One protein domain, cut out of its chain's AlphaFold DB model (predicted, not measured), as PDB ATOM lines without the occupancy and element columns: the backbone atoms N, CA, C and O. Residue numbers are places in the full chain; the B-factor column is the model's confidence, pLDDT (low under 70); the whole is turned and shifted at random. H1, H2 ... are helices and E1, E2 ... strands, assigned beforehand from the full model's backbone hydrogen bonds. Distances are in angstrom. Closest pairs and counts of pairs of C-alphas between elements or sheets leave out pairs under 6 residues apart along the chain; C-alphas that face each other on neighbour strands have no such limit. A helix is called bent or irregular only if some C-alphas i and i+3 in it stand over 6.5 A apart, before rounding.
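This is residues 1 to 93 and 198 to 227 of the 227 residues of an uncharacterized protein of Candidatus Yanofskybacteria bacterium RIFCSPLOWO2_02_FULL_45_18 (UniProt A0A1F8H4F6). A small, strongly twisted sheet of three short strands lies in the inner part of an elongated domain, with the kinked helix H2 over one face and leading away to H3 at one end, while H1 and H4 lie toward the other end. The unnamed residues 198 to 213 lie farther out at the end of H1 and H4, and the long unnamed stretch 25 to 51 passes through the middle. The printed part has 123 residues, with four named helices and three named strands in the order E1 H1 E2 H2 H3 H4 E3; the sheet is mixed, in the order E2 E1 E3. The class is mixed, helices and strands, though under half of the residues, 61, are in named elements. The whole is compact, with a radius of gyration of the C-alphas of 15.8 A, and spans 50 by 32 by 24 A.

E1, residues 12 to 16, begins at C-alpha 12 (122.081, 150.995, 108.295) and is 12.2 A long. H1, residues 18 to 24, is 9.8 A long, and E2, residues 52 to 56, 12.9 A. H2, residues 57 to 75, measures 23.9 A, and H3, residues 82 to 93, 16.3 A. H4, residues 214 to 221, is 11.4 A long. E3, residues 222 to 226, is 10.9 A long and ends at C-alpha 226 (118.974, 145.951, 112.082).

E1 is the inner strand. It is parallel to E2, with N 14 and O 53 within hydrogen-bond range at 2.8 A, and antiparallel to E3, with N 15 and O 224 at 2.8 A. The sheet is strongly twisted, but only just, with C-alphas up to 4.4 A off its best plane. E1, H1 and E2 form a strand-helix-strand unit, two parallel neighbour strands with a helix between, and its crossover is right-handed. H2 on one face of the sheet gives two layers, a helix layer and a strand layer. Its height over the sheet is 5.3 A, and it lies over E2, slantwise to the strands at 56 degrees on the local plane. H2 is irregular, with C-alphas 61 and 64 8.1 A apart, and has a kink of 88 degrees near residue 64. With residues 69 to 73 alone it touches H3, the closest C-alphas being those of Val 69 and Met 89 at 7.0 A. H3 is not on the sheet. H1 only grazes the sheet with residues 18 to 21, and H4 only grazes it with residues 218 to 221. H1 and H4 only just touch, with 3 pairs of C-alphas within 8 A; the closest are those of Ile 21 and Tyr 221, 6.7 A apart. In H1 and H3 every O i to N i+4 pair is within hydrogen-bond range, against 10 of 15 in H2 and 2 of 4 in H4.

The two C-alphas farthest apart are those of Met 1 and Ser 205, at 52.9 A. Residues 94 to 197 are not printed, and C-alphas 93 and 198 are 36.1 A apart across this cut. The link from H1 to E2, 27 residues, is long. The mean pLDDT of the printed part is 87.5; residues 1 to 7 and 77 to 80 are under 70.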
ATOM      1  N   MET A   1     106.326 171.080  99.452       32.66
ATOM      2  CA  MET A   1     106.884 169.735  99.207       32.66
ATOM      3  C   MET A   1     108.338 169.854  99.573       32.66
ATOM      4  O   MET A   1     109.094 170.443  98.814       32.66
ATOM      5  N   ASP A   2     108.643 169.483 100.807       36.31
ATOM      6  CA  ASP A   2     109.961 169.672 101.390       36.31
ATOM      7  C   ASP A   2     110.891 168.602 100.818       36.31
ATOM      8  O   ASP A   2     110.604 167.409 100.917       36.31
ATOM      9  N   ASN A   3     111.911 169.041 100.088       32.59
ATOM     10  CA  ASN A   3     112.779 168.182  99.282       32.59
ATOM     11  C   ASN A   3     114.106 167.896  99.993       32.59
ATOM     12  O   ASN A   3     115.087 167.539  99.340       32.59
ATOM     13  N   THR A   4     114.152 168.045 101.318       42.88
ATOM     14  CA  THR A   4     115.281 167.593 102.129       42.88
ATOM     15  C   THR A   4     115.320 166.067 102.047       42.88
ATOM     16  O   THR A   4     114.374 165.408 102.491       42.88
ATOM     17  N   PRO A   5     116.352 165.461 101.429       51.59
ATOM     18  CA  PRO A   5     116.465 164.011 101.372       51.59
ATOM     19  C   PRO A   5     116.378 163.480 102.798       51.59
ATOM     20  O   PRO A   5     117.063 164.006 103.669       51.59
ATOM     21  N   ASN A   6     115.555 162.462 103.063       65.88
ATOM     22  CA  ASN A   6     115.583 161.795 104.363       65.88
ATOM     23  C   ASN A   6     116.960 161.122 104.494       65.88
ATOM     24  O   ASN A   6     117.169 160.001 104.020       65.88
ATOM     25  N   ILE A   7     117.910 161.853 105.088       66.31
ATOM     26  CA  ILE A   7     119.331 161.498 105.186       66.31
ATOM     27  C   ILE A   7     119.502 160.173 105.948       66.31
ATOM     28  O   ILE A   7     120.492 159.461 105.784       66.31
ATOM     29  N   LEU A   8     118.484 159.795 106.721       72.50
ATOM     30  CA  LEU A   8     118.435 158.601 107.550       72.50
ATOM     31  C   LEU A   8     117.895 157.369 106.810       72.50
ATOM     32  O   LEU A   8     118.134 156.234 107.239       72.50
ATOM     33  N   LYS A   9     117.181 157.553 105.691       76.56
ATOM     34  CA  LYS A   9     116.451 156.475 105.005       76.56
ATOM     35  C   LYS A   9     117.370 155.363 104.505       76.56
ATOM     36  O   LYS A   9     117.038 154.193 104.676       76.56
ATOM     37  N   ASN A  10     118.531 155.722 103.959       83.62
ATOM     38  CA  ASN A  10     119.461 154.773 103.335       83.62
ATOM     39  C   ASN A  10     120.580 154.288 104.271       83.62
ATOM     40  O   ASN A  10     121.416 153.494 103.850       83.62
ATOM     41  N   LYS A  11     120.610 154.757 105.521       90.44
ATOM     42  CA  LYS A  11     121.618 154.342 106.501       90.44
ATOM     43  C   LYS A  11     121.222 153.031 107.171       90.44
ATOM     44  O   LYS A  11     120.040 152.814 107.464       90.44
ATOM     45  N   LYS A  12     122.210 152.182 107.445       94.75
ATOM     46  CA  LYS A  12     122.081 150.995 108.295       94.75
ATOM     47  C   LYS A  12     121.843 151.450 109.730       94.75
ATOM     48  O   LYS A  12     122.482 152.388 110.195       94.75
ATOM     49  N   LYS A  13     120.915 150.807 110.433       95.62
ATOM     50  CA  LYS A  13     120.673 151.089 111.852       95.62
ATOM     51  C   LYS A  13     121.438 150.039 112.643       95.62
ATOM     52  O   LYS A  13     121.242 148.846 112.417       95.62
ATOM     53  N   VAL A  14     122.316 150.483 113.526       97.62
ATOM     54  CA  VAL A  14     123.200 149.615 114.299       97.62
ATOM     55  C   VAL A  14     122.883 149.811 115.769       97.62
ATOM     56  O   VAL A  14     123.011 150.914 116.299       97.62
ATOM     57  N   LEU A  15     122.450 148.740 116.426       98.12
ATOM     58  CA  LEU A  15     122.410 148.706 117.877       98.12
ATOM     59  C   LEU A  15     123.838 148.624 118.395       98.12
ATOM     60  O   LEU A  15     124.604 147.751 117.976       98.12
ATOM     61  N   VAL A  16     124.174 149.507 119.327       98.31
ATOM     62  CA  VAL A  16     125.500 149.586 119.933       98.31
ATOM     63  C   VAL A  16     125.449 149.422 121.444       98.31
ATOM     64  O   VAL A  16     124.417 149.626 122.086       98.31
ATOM     65  N   ASP A  17     126.581 149.036 122.019       97.81
ATOM     66  CA  ASP A  17     126.800 149.047 123.461       97.81
ATOM     67  C   ASP A  17     127.143 150.474 123.914       97.81
ATOM     68  O   ASP A  17     128.314 150.850 124.004       97.81
ATOM     69  N   GLY A  18     126.117 151.293 124.169       97.25
ATOM     70  CA  GLY A  18     126.328 152.678 124.594       97.25
ATOM     71  C   GLY A  18     127.036 152.791 125.944       97.25
ATOM     72  O   GLY A  18     127.813 153.723 126.138       97.25
ATOM     73  N   PHE A  19     126.873 151.801 126.832       97.19
ATOM     74  CA  PHE A  19     127.636 151.723 128.081       97.19
ATOM     75  C   PHE A  19     129.133 151.615 127.792       97.19
ATOM     76  O   PHE A  19     129.940 152.329 128.385       97.19
ATOM     77  N   LEU A  20     129.532 150.751 126.854       97.50
ATOM     78  CA  LEU A  20     130.935 150.651 126.459       97.50
ATOM     79  C   LEU A  20     131.438 151.961 125.832       97.50
ATOM     80  O   LEU A  20     132.530 152.405 126.185       97.50
ATOM     81  N   ILE A  21     130.652 152.600 124.958       97.62
ATOM     82  CA  ILE A  21     131.026 153.877 124.319       97.62
ATOM     83  C   ILE A  21     131.270 154.967 125.371       97.62
ATOM     84  O   ILE A  21     132.345 155.571 125.372       97.62
ATOM     85  N   ARG A  22     130.337 155.169 126.313       97.56
ATOM     86  CA  ARG A  22     130.450 156.198 127.366       97.56
ATOM     87  C   ARG A  22     131.619 155.991 128.317       97.56
ATOM     88  O   ARG A  22     132.143 156.948 128.884       97.56
ATOM     89  N   ASN A  23     132.078 154.753 128.454       97.81
ATOM     90  CA  ASN A  23     133.235 154.418 129.276       97.81
ATOM     91  C   ASN A  23     134.566 154.436 128.514       97.81
ATOM     92  O   ASN A  23     135.614 154.374 129.151       97.81
ATOM     93  N   THR A  24     134.560 154.491 127.176       97.44
ATOM     94  CA  THR A  24     135.799 154.288 126.403       97.44
ATOM     95  C   THR A  24     136.049 155.243 125.247       97.44
ATOM     96  O   THR A  24     137.138 155.235 124.687       97.44
ATOM     97  N   LEU A  25     135.085 156.070 124.859       95.88
ATOM     98  CA  LEU A  25     135.238 156.950 123.701       95.88
ATOM     99  C   LEU A  25     134.576 158.297 123.920       95.88
ATOM    100  O   LEU A  25     135.243 159.324 123.831       95.88
ATOM    101  N   ASP A  26     133.285 158.279 124.224       95.56
ATOM    102  CA  ASP A  26     132.444 159.467 124.233       95.56
ATOM    103  C   ASP A  26     131.457 159.381 125.394       95.56
ATOM    104  O   ASP A  26     130.419 158.731 125.286       95.56
ATOM    105  N   THR A  27     131.819 160.001 126.521       95.12
ATOM    106  CA  THR A  27     130.995 160.051 127.739       95.12
ATOM    107  C   THR A  27     129.618 160.664 127.475       95.12
ATOM    108  O   THR A  27     128.650 160.251 128.101       95.12
ATOM    109  N   ASP A  28     129.516 161.554 126.486       93.25
ATOM    110  CA  ASP A  28     128.290 162.240 126.072       93.25
ATOM    111  C   ASP A  28     127.609 161.543 124.869       93.25
ATOM    112  O   ASP A  28     126.962 162.142 123.999       93.25
ATOM    113  N   PHE A  29     127.794 160.227 124.736       95.81
ATOM    114  CA  PHE A  29     127.055 159.449 123.748       95.81
ATOM    115  C   PHE A  29     125.605 159.237 124.205       95.81
ATOM    116  O   PHE A  29     125.311 158.362 125.031       95.81
ATOM    117  N   THR A  30     124.695 160.018 123.620       91.69
ATOM    118  CA  THR A  30     123.239 159.815 123.696       91.69
ATOM    119  C   THR A  30     122.738 158.958 122.525       91.69
ATOM    120  O   THR A  30     123.526 158.281 121.867       91.69
ATOM    121  N   SER A  31     121.429 158.865 122.287       91.56
ATOM    122  CA  SER A  31     120.894 157.993 121.236       91.56
ATOM    123  C   SER A  31     119.643 158.596 120.606       91.56
ATOM    124  O   SER A  31     118.785 159.061 121.352       91.56
ATOM    125  N   PRO A  32     119.465 158.485 119.277       93.94
ATOM    126  CA  PRO A  32     120.401 157.925 118.295       93.94
ATOM    127  C   PRO A  32     121.407 158.979 117.787       93.94
ATOM    128  O   PRO A  32     121.185 160.172 117.940       93.94
ATOM    129  N   HIS A  33     122.495 158.542 117.144       92.44
ATOM    130  CA  HIS A  33     123.486 159.444 116.535       92.44
ATOM    131  C   HIS A  33     123.965 158.975 115.167       92.44
ATOM    132  O   HIS A  33     123.901 157.796 114.816       92.44
ATOM    133  N   TRP A  34     124.488 159.926 114.398       92.12
ATOM    134  CA  TRP A  34     125.133 159.701 113.109       92.12
ATOM    135  C   TRP A  34     126.313 160.655 112.937       92.12
ATOM    136  O   TRP A  34     126.467 161.596 113.713       92.12
ATOM    137  N   ASN A  35     127.126 160.440 111.905       90.25
ATOM    138  CA  ASN A  35     128.142 161.404 111.503       90.25
ATOM    139  C   ASN A  35     127.529 162.471 110.570       90.25
ATOM    140  O   ASN A  35     127.242 162.153 109.409       90.25
ATOM    141  N   PRO A  36     127.319 163.723 111.033       80.69
ATOM    142  CA  PRO A  36     126.637 164.743 110.243       80.69
ATOM    143  C   PRO A  36     127.526 165.392 109.174       80.69
ATOM    144  O   PRO A  36     127.003 166.109 108.322       80.69
ATOM    145  N   HIS A  37     128.858 165.218 109.233       79.44
ATOM    146  CA  HIS A  37     129.843 165.936 108.396       79.44
ATOM    147  C   HIS A  37     129.663 167.464 108.352       79.44
ATOM    148  O   HIS A  37     130.148 168.143 107.446       79.44
ATOM    149  N   ARG A  38     128.971 168.032 109.344       78.56
ATOM    150  CA  ARG A  38     128.677 169.458 109.445       78.56
ATOM    151  C   ARG A  38     129.426 170.025 110.638       78.56
ATOM    152  O   ARG A  38     129.008 169.847 111.770       78.56
ATOM    153  N   LEU A  39     130.476 170.799 110.369       78.31
ATOM    154  CA  LEU A  39     131.305 171.419 111.413       78.31
ATOM    155  C   LEU A  39     130.500 172.266 112.413       78.31
ATOM    156  O   LEU A  39     130.871 172.355 113.574       78.31
ATOM    157  N   ALA A  40     129.401 172.877 111.963       74.00
ATOM    158  CA  ALA A  40     128.519 173.697 112.792       74.00
ATOM    159  C   ALA A  40     127.500 172.890 113.622       74.00
ATOM    160  O   ALA A  40     126.679 173.488 114.309       74.00
ATOM    161  N   TRP A  41     127.493 171.557 113.525       73.50
ATOM    162  CA  TRP A  41     126.641 170.719 114.362       73.50
ATOM    163  C   TRP A  41     127.235 170.622 115.769       73.50
ATOM    164  O   TRP A  41     128.434 170.391 115.917       73.50
ATOM    165  N   TYR A  42     126.415 170.812 116.801       71.00
ATOM    166  CA  TYR A  42     126.904 170.943 118.177       71.00
ATOM    167  C   TYR A  42     127.369 169.608 118.789       71.00
ATOM    168  O   TYR A  42     128.275 169.609 119.613       71.00
ATOM    169  N   SER A  43     126.827 168.465 118.343       76.81
ATOM    170  CA  SER A  43     127.207 167.124 118.828       76.81
ATOM    171  C   SER A  43     127.759 166.252 117.693       76.81
ATOM    172  O   SER A  43     127.091 165.376 117.147       76.81
ATOM    173  N   ASN A  44     128.983 166.548 117.248       83.75
ATOM    174  CA  ASN A  44     129.615 165.821 116.143       83.75
ATOM    175  C   ASN A  44     130.133 164.445 116.577       83.75
ATOM    176  O   ASN A  44     131.033 164.356 117.410       83.75
ATOM    177  N   LYS A  45     129.650 163.374 115.935       91.44
ATOM    178  CA  LYS A  45     130.117 161.997 116.168       91.44
ATOM    179  C   LYS A  45     130.879 161.443 114.952       91.44
ATOM    180  O   LYS A  45     130.444 160.501 114.298       91.44
ATOM    181  N   TYR A  46     132.040 162.034 114.640       90.88
ATOM    182  CA  TYR A  46     132.862 161.689 113.456       90.88
ATOM    183  C   TYR A  46     133.375 160.239 113.418       90.88
ATOM    184  O   TYR A  46     133.874 159.785 112.392       90.88
ATOM    185  N   TYR A  47     133.291 159.524 114.538       92.88
ATOM    186  CA  TYR A  47     133.683 158.122 114.647       92.88
ATOM    187  C   TYR A  47     132.606 157.147 114.142       92.88
ATOM    188  O   TYR A  47     132.899 155.964 113.978       92.88
ATOM    189  N   ILE A  48     131.374 157.612 113.907       95.31
ATOM    190  CA  ILE A  48     130.294 156.780 113.366       95.31
ATOM    191  C   ILE A  48     130.483 156.643 111.845       95.31
ATOM    192  O   ILE A  48     130.643 157.665 111.171       95.31
ATOM    193  N   PRO A  49     130.447 155.421 111.274       94.75
ATOM    194  CA  PRO A  49     130.530 155.230 109.828       94.75
ATOM    195  C   PRO A  49     129.444 155.988 109.049       94.75
ATOM    196  O   PRO A  49     128.290 156.082 109.468       94.75
ATOM    197  N   ASP A  50     129.804 156.501 107.872       90.88
ATOM    198  CA  ASP A  50     128.947 157.378 107.061       90.88
ATOM    199  C   ASP A  50     127.645 156.725 106.595       90.88
ATOM    200  O   ASP A  50     126.663 157.412 106.316       90.88
ATOM    201  N   ASP A  51     127.611 155.404 106.487       92.69
ATOM    202  CA  ASP A  51     126.434 154.642 106.093       92.69
ATOM    203  C   ASP A  51     125.639 154.106 107.292       92.69
ATOM    204  O   ASP A  51     124.707 153.327 107.092       92.69
ATOM    205  N   GLU A  52     125.944 154.548 108.518       94.88
ATOM    206  CA  GLU A  52     125.341 154.047 109.754       94.88
ATOM    207  C   GLU A  52     124.621 155.127 110.581       94.88
ATOM    208  O   GLU A  52     124.906 156.326 110.518       94.88
ATOM    209  N   ILE A  53     123.644 154.664 111.361       95.00
ATOM    210  CA  ILE A  53     123.029 155.352 112.499       95.00
ATOM    211  C   ILE A  53     123.219 154.431 113.694       95.00
ATOM    212  O   ILE A  53     122.814 153.266 113.638       95.00
ATOM    213  N   TRP A  54     123.810 154.945 114.763       97.31
ATOM    214  CA  TRP A  54     123.999 154.192 115.994       97.31
ATOM    215  C   TRP A  54     122.872 154.477 116.971       97.31
ATOM    216  O   TRP A  54     122.443 155.618 117.145       97.31
ATOM    217  N   ILE A  55     122.388 153.414 117.599       97.06
ATOM    218  CA  ILE A  55     121.293 153.444 118.560       97.06
ATOM    219  C   ILE A  55     121.754 152.651 119.775       97.06
ATOM    220  O   ILE A  55     122.134 151.487 119.643       97.06
ATOM    221  N   ASP A  56     121.726 153.253 120.959       97.25
ATOM    222  CA  ASP A  56     122.052 152.512 122.177       97.25
ATOM    223  C   ASP A  56     121.040 151.366 122.349       97.25
ATOM    224  O   ASP A  56     119.822 151.579 122.321       97.25
ATOM    225  N   ARG A  57     121.537 150.132 122.507       96.81
ATOM    226  CA  ARG A  57     120.707 148.919 122.582       96.81
ATOM    227  C   ARG A  57     119.660 148.964 123.693       96.81
ATOM    228  O   ARG A  57     118.693 148.207 123.628       96.81
ATOM    229  N   ILE A  58     119.839 149.814 124.707       95.62
ATOM    230  CA  ILE A  58     118.838 149.991 125.768       95.62
ATOM    231  C   ILE A  58     117.507 150.520 125.211       95.62
ATOM    232  O   ILE A  58     116.453 150.187 125.740       95.62
ATOM    233  N   PHE A  59     117.539 151.262 124.097       96.00
ATOM    234  CA  PHE A  59     116.353 151.806 123.433       96.00
ATOM    235  C   PHE A  59     115.807 150.892 122.330       96.00
ATOM    236  O   PHE A  59     114.983 151.331 121.527       96.00
ATOM    237  N   LYS A  60     116.231 149.620 122.266       95.25
ATOM    238  CA  LYS A  60     115.798 148.677 121.216       95.25
ATOM    239  C   LYS A  60     114.271 148.564 121.095       95.25
ATOM    240  O   LYS A  60     113.747 148.453 119.992       95.25
ATOM    241  N   ASP A  61     113.555 148.656 122.213       94.88
ATOM    242  CA  ASP A  61     112.095 148.517 122.251       94.88
ATOM    243  C   ASP A  61     111.375 149.837 121.889       94.88
ATOM    244  O   ASP A  61     110.153 149.878 121.743       94.88
ATOM    245  N   GLU A  62     112.137 150.921 121.703       95.31
ATOM    246  CA  GLU A  62     111.655 152.275 121.411       95.31
ATOM    247  C   GLU A  62     112.253 152.867 120.121       95.31
ATOM    248  O   GLU A  62     111.978 154.026 119.806       95.31
ATOM    249  N   ILE A  63     112.998 152.086 119.322       93.94
ATOM    250  CA  ILE A  63     113.692 152.542 118.094       93.94
ATOM    251  C   ILE A  63     112.792 153.396 117.197       93.94
ATOM    252  O   ILE A  63     113.222 154.421 116.676       93.94
ATOM    253  N   GLY A  64     111.533 152.990 117.014       93.44
ATOM    254  CA  GLY A  64     110.595 153.712 116.157       93.44
ATOM    255  C   GLY A  64     110.288 155.136 116.634       93.44
ATOM    256  O   GLY A  64     110.062 156.005 115.799       93.44
ATOM    257  N   LEU A  65     110.279 155.384 117.948       94.69
ATOM    258  CA  LEU A  65     110.149 156.732 118.505       94.69
ATOM    259  C   LEU A  65     111.487 157.474 118.419       94.69
ATOM    260  O   LEU A  65     111.507 158.593 117.915       94.69
ATOM    261  N   MET A  66     112.590 156.821 118.803       94.44
ATOM    262  CA  MET A  66     113.937 157.409 118.765       94.44
ATOM    263  C   MET A  66     114.302 157.928 117.368       94.44
ATOM    264  O   MET A  66     114.797 159.040 117.220       94.44
ATOM    265  N   LEU A  67     114.001 157.154 116.321       92.81
ATOM    266  CA  LEU A  67     114.263 157.556 114.940       92.81
ATOM    267  C   LEU A  67     113.367 158.707 114.469       92.81
ATOM    268  O   LEU A  67     113.809 159.485 113.633       92.81
ATOM    269  N   LYS A  68     112.136 158.833 114.983       92.25
ATOM    270  CA  LYS A  68     111.250 159.959 114.642       92.25
ATOM    271  C   LYS A  68     111.726 161.258 115.274       92.25
ATOM    272  O   LYS A  68     111.715 162.277 114.596       92.25
ATOM    273  N   VAL A  69     112.127 161.208 116.547       91.31
ATOM    274  CA  VAL A  69     112.734 162.349 117.251       91.31
ATOM    275  C   VAL A  69     113.952 162.818 116.472       91.31
ATOM    276  O   VAL A  69     113.989 163.946 116.002       91.31
ATOM    277  N   PHE A  70     114.862 161.894 116.190       89.50
ATOM    278  CA  PHE A  70     116.085 162.195 115.463       89.50
ATOM    279  C   PHE A  70     115.864 162.680 114.028       89.50
ATOM    280  O   PHE A  70     116.567 163.566 113.554       89.50
ATOM    281  N   GLU A  71     114.882 162.128 113.308       88.19
ATOM    282  CA  GLU A  71     114.515 162.637 111.982       88.19
ATOM    283  C   GLU A  71     114.055 164.093 112.056       88.19
ATOM    284  O   GLU A  71     114.443 164.893 111.203       88.19
ATOM    285  N   MET A  72     113.274 164.444 113.081       87.00
ATOM    286  CA  MET A  72     112.837 165.819 113.301       87.00
ATOM    287  C   MET A  72     114.003 166.736 113.673       87.00
ATOM    288  O   MET A  72     114.070 167.826 113.114       87.00
ATOM    289  N   GLU A  73     114.930 166.286 114.519       83.81
ATOM    290  CA  GLU A  73     116.129 167.052 114.897       83.81
ATOM    291  C   GLU A  73     117.051 167.312 113.699       83.81
ATOM    292  O   GLU A  73     117.534 168.419 113.476       83.81
ATOM    293  N   VAL A  74     117.264 166.310 112.845       81.44
ATOM    294  CA  VAL A  74     118.087 166.476 111.635       81.44
ATOM    295  C   VAL A  74     117.419 167.408 110.614       81.44
ATOM    296  O   VAL A  74     118.111 168.108 109.872       81.44
ATOM    297  N   GLN A  75     116.084 167.420 110.556       78.75
ATOM    298  CA  GLN A  75     115.303 168.286 109.663       78.75
ATOM    299  C   GLN A  75     115.053 169.684 110.237       78.75
ATOM    300  O   GLN A  75     114.627 170.572 109.500       78.75
ATOM    301  N   ALA A  76     115.320 169.895 111.524       72.19
ATOM    302  CA  ALA A  76     115.210 171.167 112.219       72.19
ATOM    303  C   ALA A  76     116.335 172.129 111.784       72.19
ATOM    304  O   ALA A  76     117.198 172.521 112.562       72.19
ATOM    305  N   THR A  77     116.357 172.518 110.506       60.84
ATOM    306  CA  THR A  77     117.304 173.512 109.976       60.84
ATOM    307  C   THR A  77     116.842 174.954 110.177       60.84
ATOM    308  O   THR A  77     117.642 175.867 109.977       60.84
ATOM    309  N   ASP A  78     115.584 175.144 110.587       53.59
ATOM    310  CA  ASP A  78     114.858 176.415 110.474       53.59
ATOM    311  C   ASP A  78     114.393 177.000 111.825       53.59
ATOM    312  O   ASP A  78     113.664 177.990 111.833       53.59
ATOM    313  N   PHE A  79     114.769 176.412 112.969       57.72
ATOM    314  CA  PHE A  79     114.359 176.939 114.280       57.72
ATOM    315  C   PHE A  79     115.316 178.008 114.801       57.72
ATOM    316  O   PHE A  79     116.534 177.899 114.653       57.72
ATOM    317  N   GLU A  80     114.751 179.027 115.453       58.69
ATOM    318  CA  GLU A  80     115.521 180.103 116.080       58.69
ATOM    319  C   GLU A  80     116.111 179.657 117.431       58.69
ATOM    320  O   GLU A  80     117.116 180.218 117.874       58.69
ATOM    321  N   SER A  81     115.543 178.622 118.079       72.56
ATOM    322  CA  SER A  81     116.091 178.046 119.316       72.56
ATOM    323  C   SER A  81     115.759 176.562 119.554       72.56
ATOM    324  O   SER A  81     114.709 176.060 119.155       72.56
ATOM    325  N   TYR A  82     116.625 175.887 120.320       71.31
ATOM    326  CA  TYR A  82     116.441 174.506 120.803       71.31
ATOM    327  C   TYR A  82     115.111 174.289 121.550       71.31
ATOM    328  O   TYR A  82     114.475 173.242 121.445       71.31
ATOM    329  N   SER A  83     114.652 175.301 122.293       78.56
ATOM    330  CA  SER A  83     113.388 175.226 123.032       78.56
ATOM    331  C   SER A  83     112.181 175.117 122.099       78.56
ATOM    332  O   SER A  83     111.246 174.375 122.399       78.56
ATOM    333  N   GLU A  84     112.174 175.854 120.987       82.88
ATOM    334  CA  GLU A  84     111.061 175.845 120.029       82.88
ATOM    335  C   GLU A  84     110.959 174.510 119.299       82.88
ATOM    336  O   GLU A  84     109.865 173.962 119.132       82.88
ATOM    337  N   GLU A  85     112.111 173.968 118.912       83.00
ATOM    338  CA  GLU A  85     112.229 172.647 118.314       83.00
ATOM    339  C   GLU A  85     111.656 171.572 119.248       83.00
ATOM    340  O   GLU A  85     110.802 170.773 118.845       83.00
ATOM    341  N   ARG A  86     112.045 171.604 120.530       86.75
ATOM    342  CA  ARG A  86     111.568 170.651 121.537       86.75
ATOM    343  C   ARG A  86     110.064 170.766 121.772       86.75
ATOM    344  O   ARG A  86     109.371 169.752 121.777       86.75
ATOM    345  N   GLU A  87     109.528 171.981 121.878       89.31
ATOM    346  CA  GLU A  87     108.080 172.200 121.997       89.31
ATOM    347  C   GLU A  87     107.300 171.693 120.779       89.31
ATOM    348  O   GLU A  87     106.210 171.125 120.907       89.31
ATOM    349  N   MET A  88     107.856 171.855 119.576       89.12
ATOM    350  CA  MET A  88     107.273 171.274 118.373       89.12
ATOM    351  C   MET A  88     107.295 169.736 118.432       89.12
ATOM    352  O   MET A  88     106.282 169.107 118.106       89.12
ATOM    353  N   MET A  89     108.414 169.127 118.839       90.50
ATOM    354  CA  MET A  89     108.529 167.671 118.995       90.50
ATOM    355  C   MET A  89     107.511 167.131 119.994       90.50
ATOM    356  O   MET A  89     106.775 166.200 119.656       90.50
ATOM    357  N   LYS A  90     107.395 167.766 121.169       93.38
ATOM    358  CA  LYS A  90     106.384 167.431 122.180       93.38
ATOM    359  C   LYS A  90     104.987 167.417 121.553       93.38
ATOM    360  O   LYS A  90     104.313 166.398 121.599       93.38
ATOM    361  N   LYS A  91     104.580 168.486 120.857       93.19
ATOM    362  CA  LYS A  91     103.246 168.581 120.222       93.19
ATOM    363  C   LYS A  91     102.973 167.520 119.152       93.19
ATOM    364  O   LYS A  91     101.818 167.159 118.943       93.19
ATOM    365  N   LYS A  92     104.003 167.082 118.424       94.00
ATOM    366  CA  LYS A  92     103.852 166.157 117.287       94.00
ATOM    367  C   LYS A  92     103.917 164.686 117.687       94.00
ATOM    368  O   LYS A  92     103.300 163.865 117.010       94.00
ATOM    369  N   LEU A  93     104.700 164.349 118.711       95.69
ATOM    370  CA  LEU A  93     105.065 162.961 119.002       95.69
ATOM    371  C   LEU A  93     104.489 162.424 120.313       95.69
ATOM    372  O   LEU A  93     104.456 161.202 120.470       95.69
ATOM    373  N   ILE A 198     136.481 151.752 135.317       96.56
ATOM    374  CA  ILE A 198     135.754 151.389 134.092       96.56
ATOM    375  C   ILE A 198     135.960 152.398 132.958       96.56
ATOM    376  O   ILE A 198     135.792 152.037 131.795       96.56
ATOM    377  N   GLY A 199     136.318 153.640 133.291       97.56
ATOM    378  CA  GLY A 199     136.566 154.719 132.343       97.56
ATOM    379  C   GLY A 199     137.996 154.688 131.810       97.56
ATOM    380  O   GLY A 199     138.936 154.913 132.571       97.56
ATOM    381  N   PHE A 200     138.152 154.453 130.508       97.19
ATOM    382  CA  PHE A 200     139.443 154.448 129.817       97.19
ATOM    383  C   PHE A 200     139.310 155.166 128.478       97.19
ATOM    384  O   PHE A 200     138.811 154.584 127.519       97.19
ATOM    385  N   TYR A 201     139.773 156.407 128.381       96.56
ATOM    386  CA  TYR A 201     139.502 157.256 127.219       96.56
ATOM    387  C   TYR A 201     140.744 157.477 126.348       96.56
ATOM    388  O   TYR A 201     141.867 157.374 126.848       96.56
ATOM    389  N   PRO A 202     140.586 157.828 125.057       94.31
ATOM    390  CA  PRO A 202     141.715 158.208 124.217       94.31
ATOM    391  C   PRO A 202     142.540 159.325 124.868       94.31
ATOM    392  O   PRO A 202     141.994 160.344 125.295       94.31
ATOM    393  N   GLY A 203     143.857 159.127 124.944       93.06
ATOM    394  CA  GLY A 203     144.783 160.022 125.644       93.06
ATOM    395  C   GLY A 203     145.127 159.574 127.069       93.06
ATOM    396  O   GLY A 203     146.172 159.975 127.581       93.06
ATOM    397  N   ASP A 204     144.334 158.694 127.685       94.25
ATOM    398  CA  ASP A 204     144.681 158.092 128.974       94.25
ATOM    399  C   ASP A 204     145.841 157.098 128.784       94.25
ATOM    400  O   ASP A 204     145.900 156.362 127.795       94.25
ATOM    401  N   SER A 205     146.786 157.044 129.726       93.38
ATOM    402  CA  SER A 205     147.971 156.171 129.617       93.38
ATOM    403  C   SER A 205     147.629 154.677 129.598       93.38
ATOM    404  O   SER A 205     148.394 153.868 129.075       93.38
ATOM    405  N   ASN A 206     146.473 154.314 130.148       92.25
ATOM    406  CA  ASN A 206     145.947 152.959 130.250       92.25
ATOM    407  C   ASN A 206     144.827 152.664 129.234       92.25
ATOM    408  O   ASN A 206     144.117 151.671 129.397       92.25
ATOM    409  N   TYR A 207     144.653 153.491 128.196       96.69
ATOM    410  CA  TYR A 207     143.641 153.250 127.169       96.69
ATOM    411  C   TYR A 207     143.859 151.883 126.484       96.69
ATOM    412  O   TYR A 207     144.929 151.638 125.912       96.69
ATOM    413  N   PRO A 208     142.874 150.964 126.512       93.69
ATOM    414  CA  PRO A 208     143.099 149.557 126.172       93.69
ATOM    415  C   PRO A 208     143.309 149.293 124.677       93.69
ATOM    416  O   PRO A 208     143.676 148.179 124.300       93.69
ATOM    417  N   TRP A 209     143.045 150.274 123.809       96.12
ATOM    418  CA  TRP A 209     142.939 150.058 122.363       96.12
ATOM    419  C   TRP A 209     143.969 150.818 121.529       96.12
ATOM    420  O   TRP A 209     143.799 150.927 120.320       96.12
ATOM    421  N   TYR A 210     145.081 151.267 122.124       94.94
ATOM    422  CA  TYR A 210     146.177 151.900 121.369       94.94
ATOM    423  C   TYR A 210     146.756 151.030 120.242       94.94
ATOM    424  O   TYR A 210     147.298 151.564 119.279       94.94
ATOM    425  N   ASN A 211     146.641 149.704 120.348       96.00
ATOM    426  CA  ASN A 211     147.156 148.760 119.352       96.00
ATOM    427  C   ASN A 211     146.118 148.345 118.297       96.00
ATOM    428  O   ASN A 211     146.402 147.456 117.498       96.00
ATOM    429  N   LEU A 212     144.916 148.927 118.321       96.81
ATOM    430  CA  LEU A 212     143.836 148.595 117.394       96.81
ATOM    431  C   LEU A 212     143.651 149.700 116.358       96.81
ATOM    432  O   LEU A 212     143.823 150.885 116.643       96.81
ATOM    433  N   SER A 213     143.248 149.310 115.155       96.12
ATOM    434  CA  SER A 213     142.756 150.240 114.142       96.12
ATOM    435  C   SER A 213     141.380 150.802 114.520       96.12
ATOM    436  O   SER A 213     140.621 150.190 115.275       96.12
ATOM    437  N   ASN A 214     141.009 151.942 113.930       93.31
ATOM    438  CA  ASN A 214     139.677 152.527 114.117       93.31
ATOM    439  C   ASN A 214     138.555 151.544 113.746       93.31
ATOM    440  O   ASN A 214     137.547 151.477 114.440       93.31
ATOM    441  N   GLU A 215     138.739 150.745 112.689       94.50
ATOM    442  CA  GLU A 215     137.756 149.743 112.264       94.50
ATOM    443  C   GLU A 215     137.581 148.631 113.313       94.50
ATOM    444  O   GLU A 215     136.460 148.208 113.599       94.50
ATOM    445  N   GLU A 216     138.676 148.171 113.923       96.69
ATOM    446  CA  GLU A 216     138.628 147.182 115.006       96.69
ATOM    447  C   GLU A 216     137.966 147.739 116.268       96.69
ATOM    448  O   GLU A 216     137.231 147.004 116.926       96.69
ATOM    449  N   ILE A 217     138.198 149.014 116.597       95.56
ATOM    450  CA  ILE A 217     137.546 149.691 117.727       95.56
ATOM    451  C   ILE A 217     136.044 149.825 117.466       95.56
ATOM    452  O   ILE A 217     135.248 149.398 118.296       95.56
ATOM    453  N   ILE A 218     135.648 150.331 116.296       94.25
ATOM    454  CA  ILE A 218     134.236 150.490 115.909       94.25
ATOM    455  C   ILE A 218     133.472 149.163 116.030       94.25
ATOM    456  O   ILE A 218     132.392 149.113 116.623       94.25
ATOM    457  N   LYS A 219     134.065 148.058 115.557       95.69
ATOM    458  CA  LYS A 219     133.468 146.715 115.662       95.69
ATOM    459  C   LYS A 219     133.225 146.256 117.102       95.69
ATOM    460  O   LYS A 219     132.388 145.381 117.298       95.69
ATOM    461  N   LYS A 220     133.922 146.807 118.104       96.88
ATOM    462  CA  LYS A 220     133.688 146.465 119.519       96.88
ATOM    463  C   LYS A 220     132.388 147.039 120.067       96.88
ATOM    464  O   LYS A 220     131.861 146.475 121.019       96.88
ATOM    465  N   TYR A 221     131.893 148.138 119.501       97.38
ATOM    466  CA  TYR A 221     130.660 148.769 119.969       97.38
ATOM    467  C   TYR A 221     129.414 148.170 119.333       97.38
ATOM    468  O   TYR A 221     128.356 148.184 119.956       97.38
ATOM    469  N   ALA A 222     129.523 147.655 118.107       96.56
ATOM    470  CA  ALA A 222     128.398 147.075 117.389       96.56
ATOM    471  C   ALA A 222     127.877 145.807 118.087       96.56
ATOM    472  O   ALA A 222     128.629 144.875 118.374       96.56
ATOM    473  N   VAL A 223     126.567 145.765 118.323       96.06
ATOM    474  CA  VAL A 223     125.857 144.622 118.917       96.06
ATOM    475  C   VAL A 223     125.035 143.903 117.855       96.06
ATOM    476  O   VAL A 223     125.116 142.684 117.728       96.06
ATOM    477  N   GLU A 224     124.257 144.653 117.074       95.62
ATOM    478  CA  GLU A 224     123.371 144.103 116.047       95.62
ATOM    479  C   GLU A 224     123.154 145.118 114.922       95.62
ATOM    480  O   GLU A 224     122.927 146.298 115.179       95.62
ATOM    481  N   VAL A 225     123.176 144.660 113.670       93.38
ATOM    482  CA  VAL A 225     122.733 145.466 112.524       93.38
ATOM    483  C   VAL A 225     121.279 145.120 112.233       93.38
ATOM    484  O   VAL A 225     120.964 143.968 111.924       93.38
ATOM    485  N   LEU A 226     120.403 146.116 112.319       90.25
ATOM    486  CA  LEU A 226     118.974 145.951 112.082       90.25
ATOM    487  C   LEU A 226     118.691 145.807 110.583       90.25
ATOM    488  O   LEU A 226     119.319 146.472 109.755       90.25
ATOM    489  N   LYS A 227     117.743 144.924 110.257       74.88
ATOM    490  CA  LYS A 227     117.289 144.662 108.885       74.88
ATOM    491  C   LYS A 227     116.199 145.628 108.441       74.88
ATOM    492  O   LYS A 227     115.366 146.004 109.294       74.88
TER     493      LYS A 227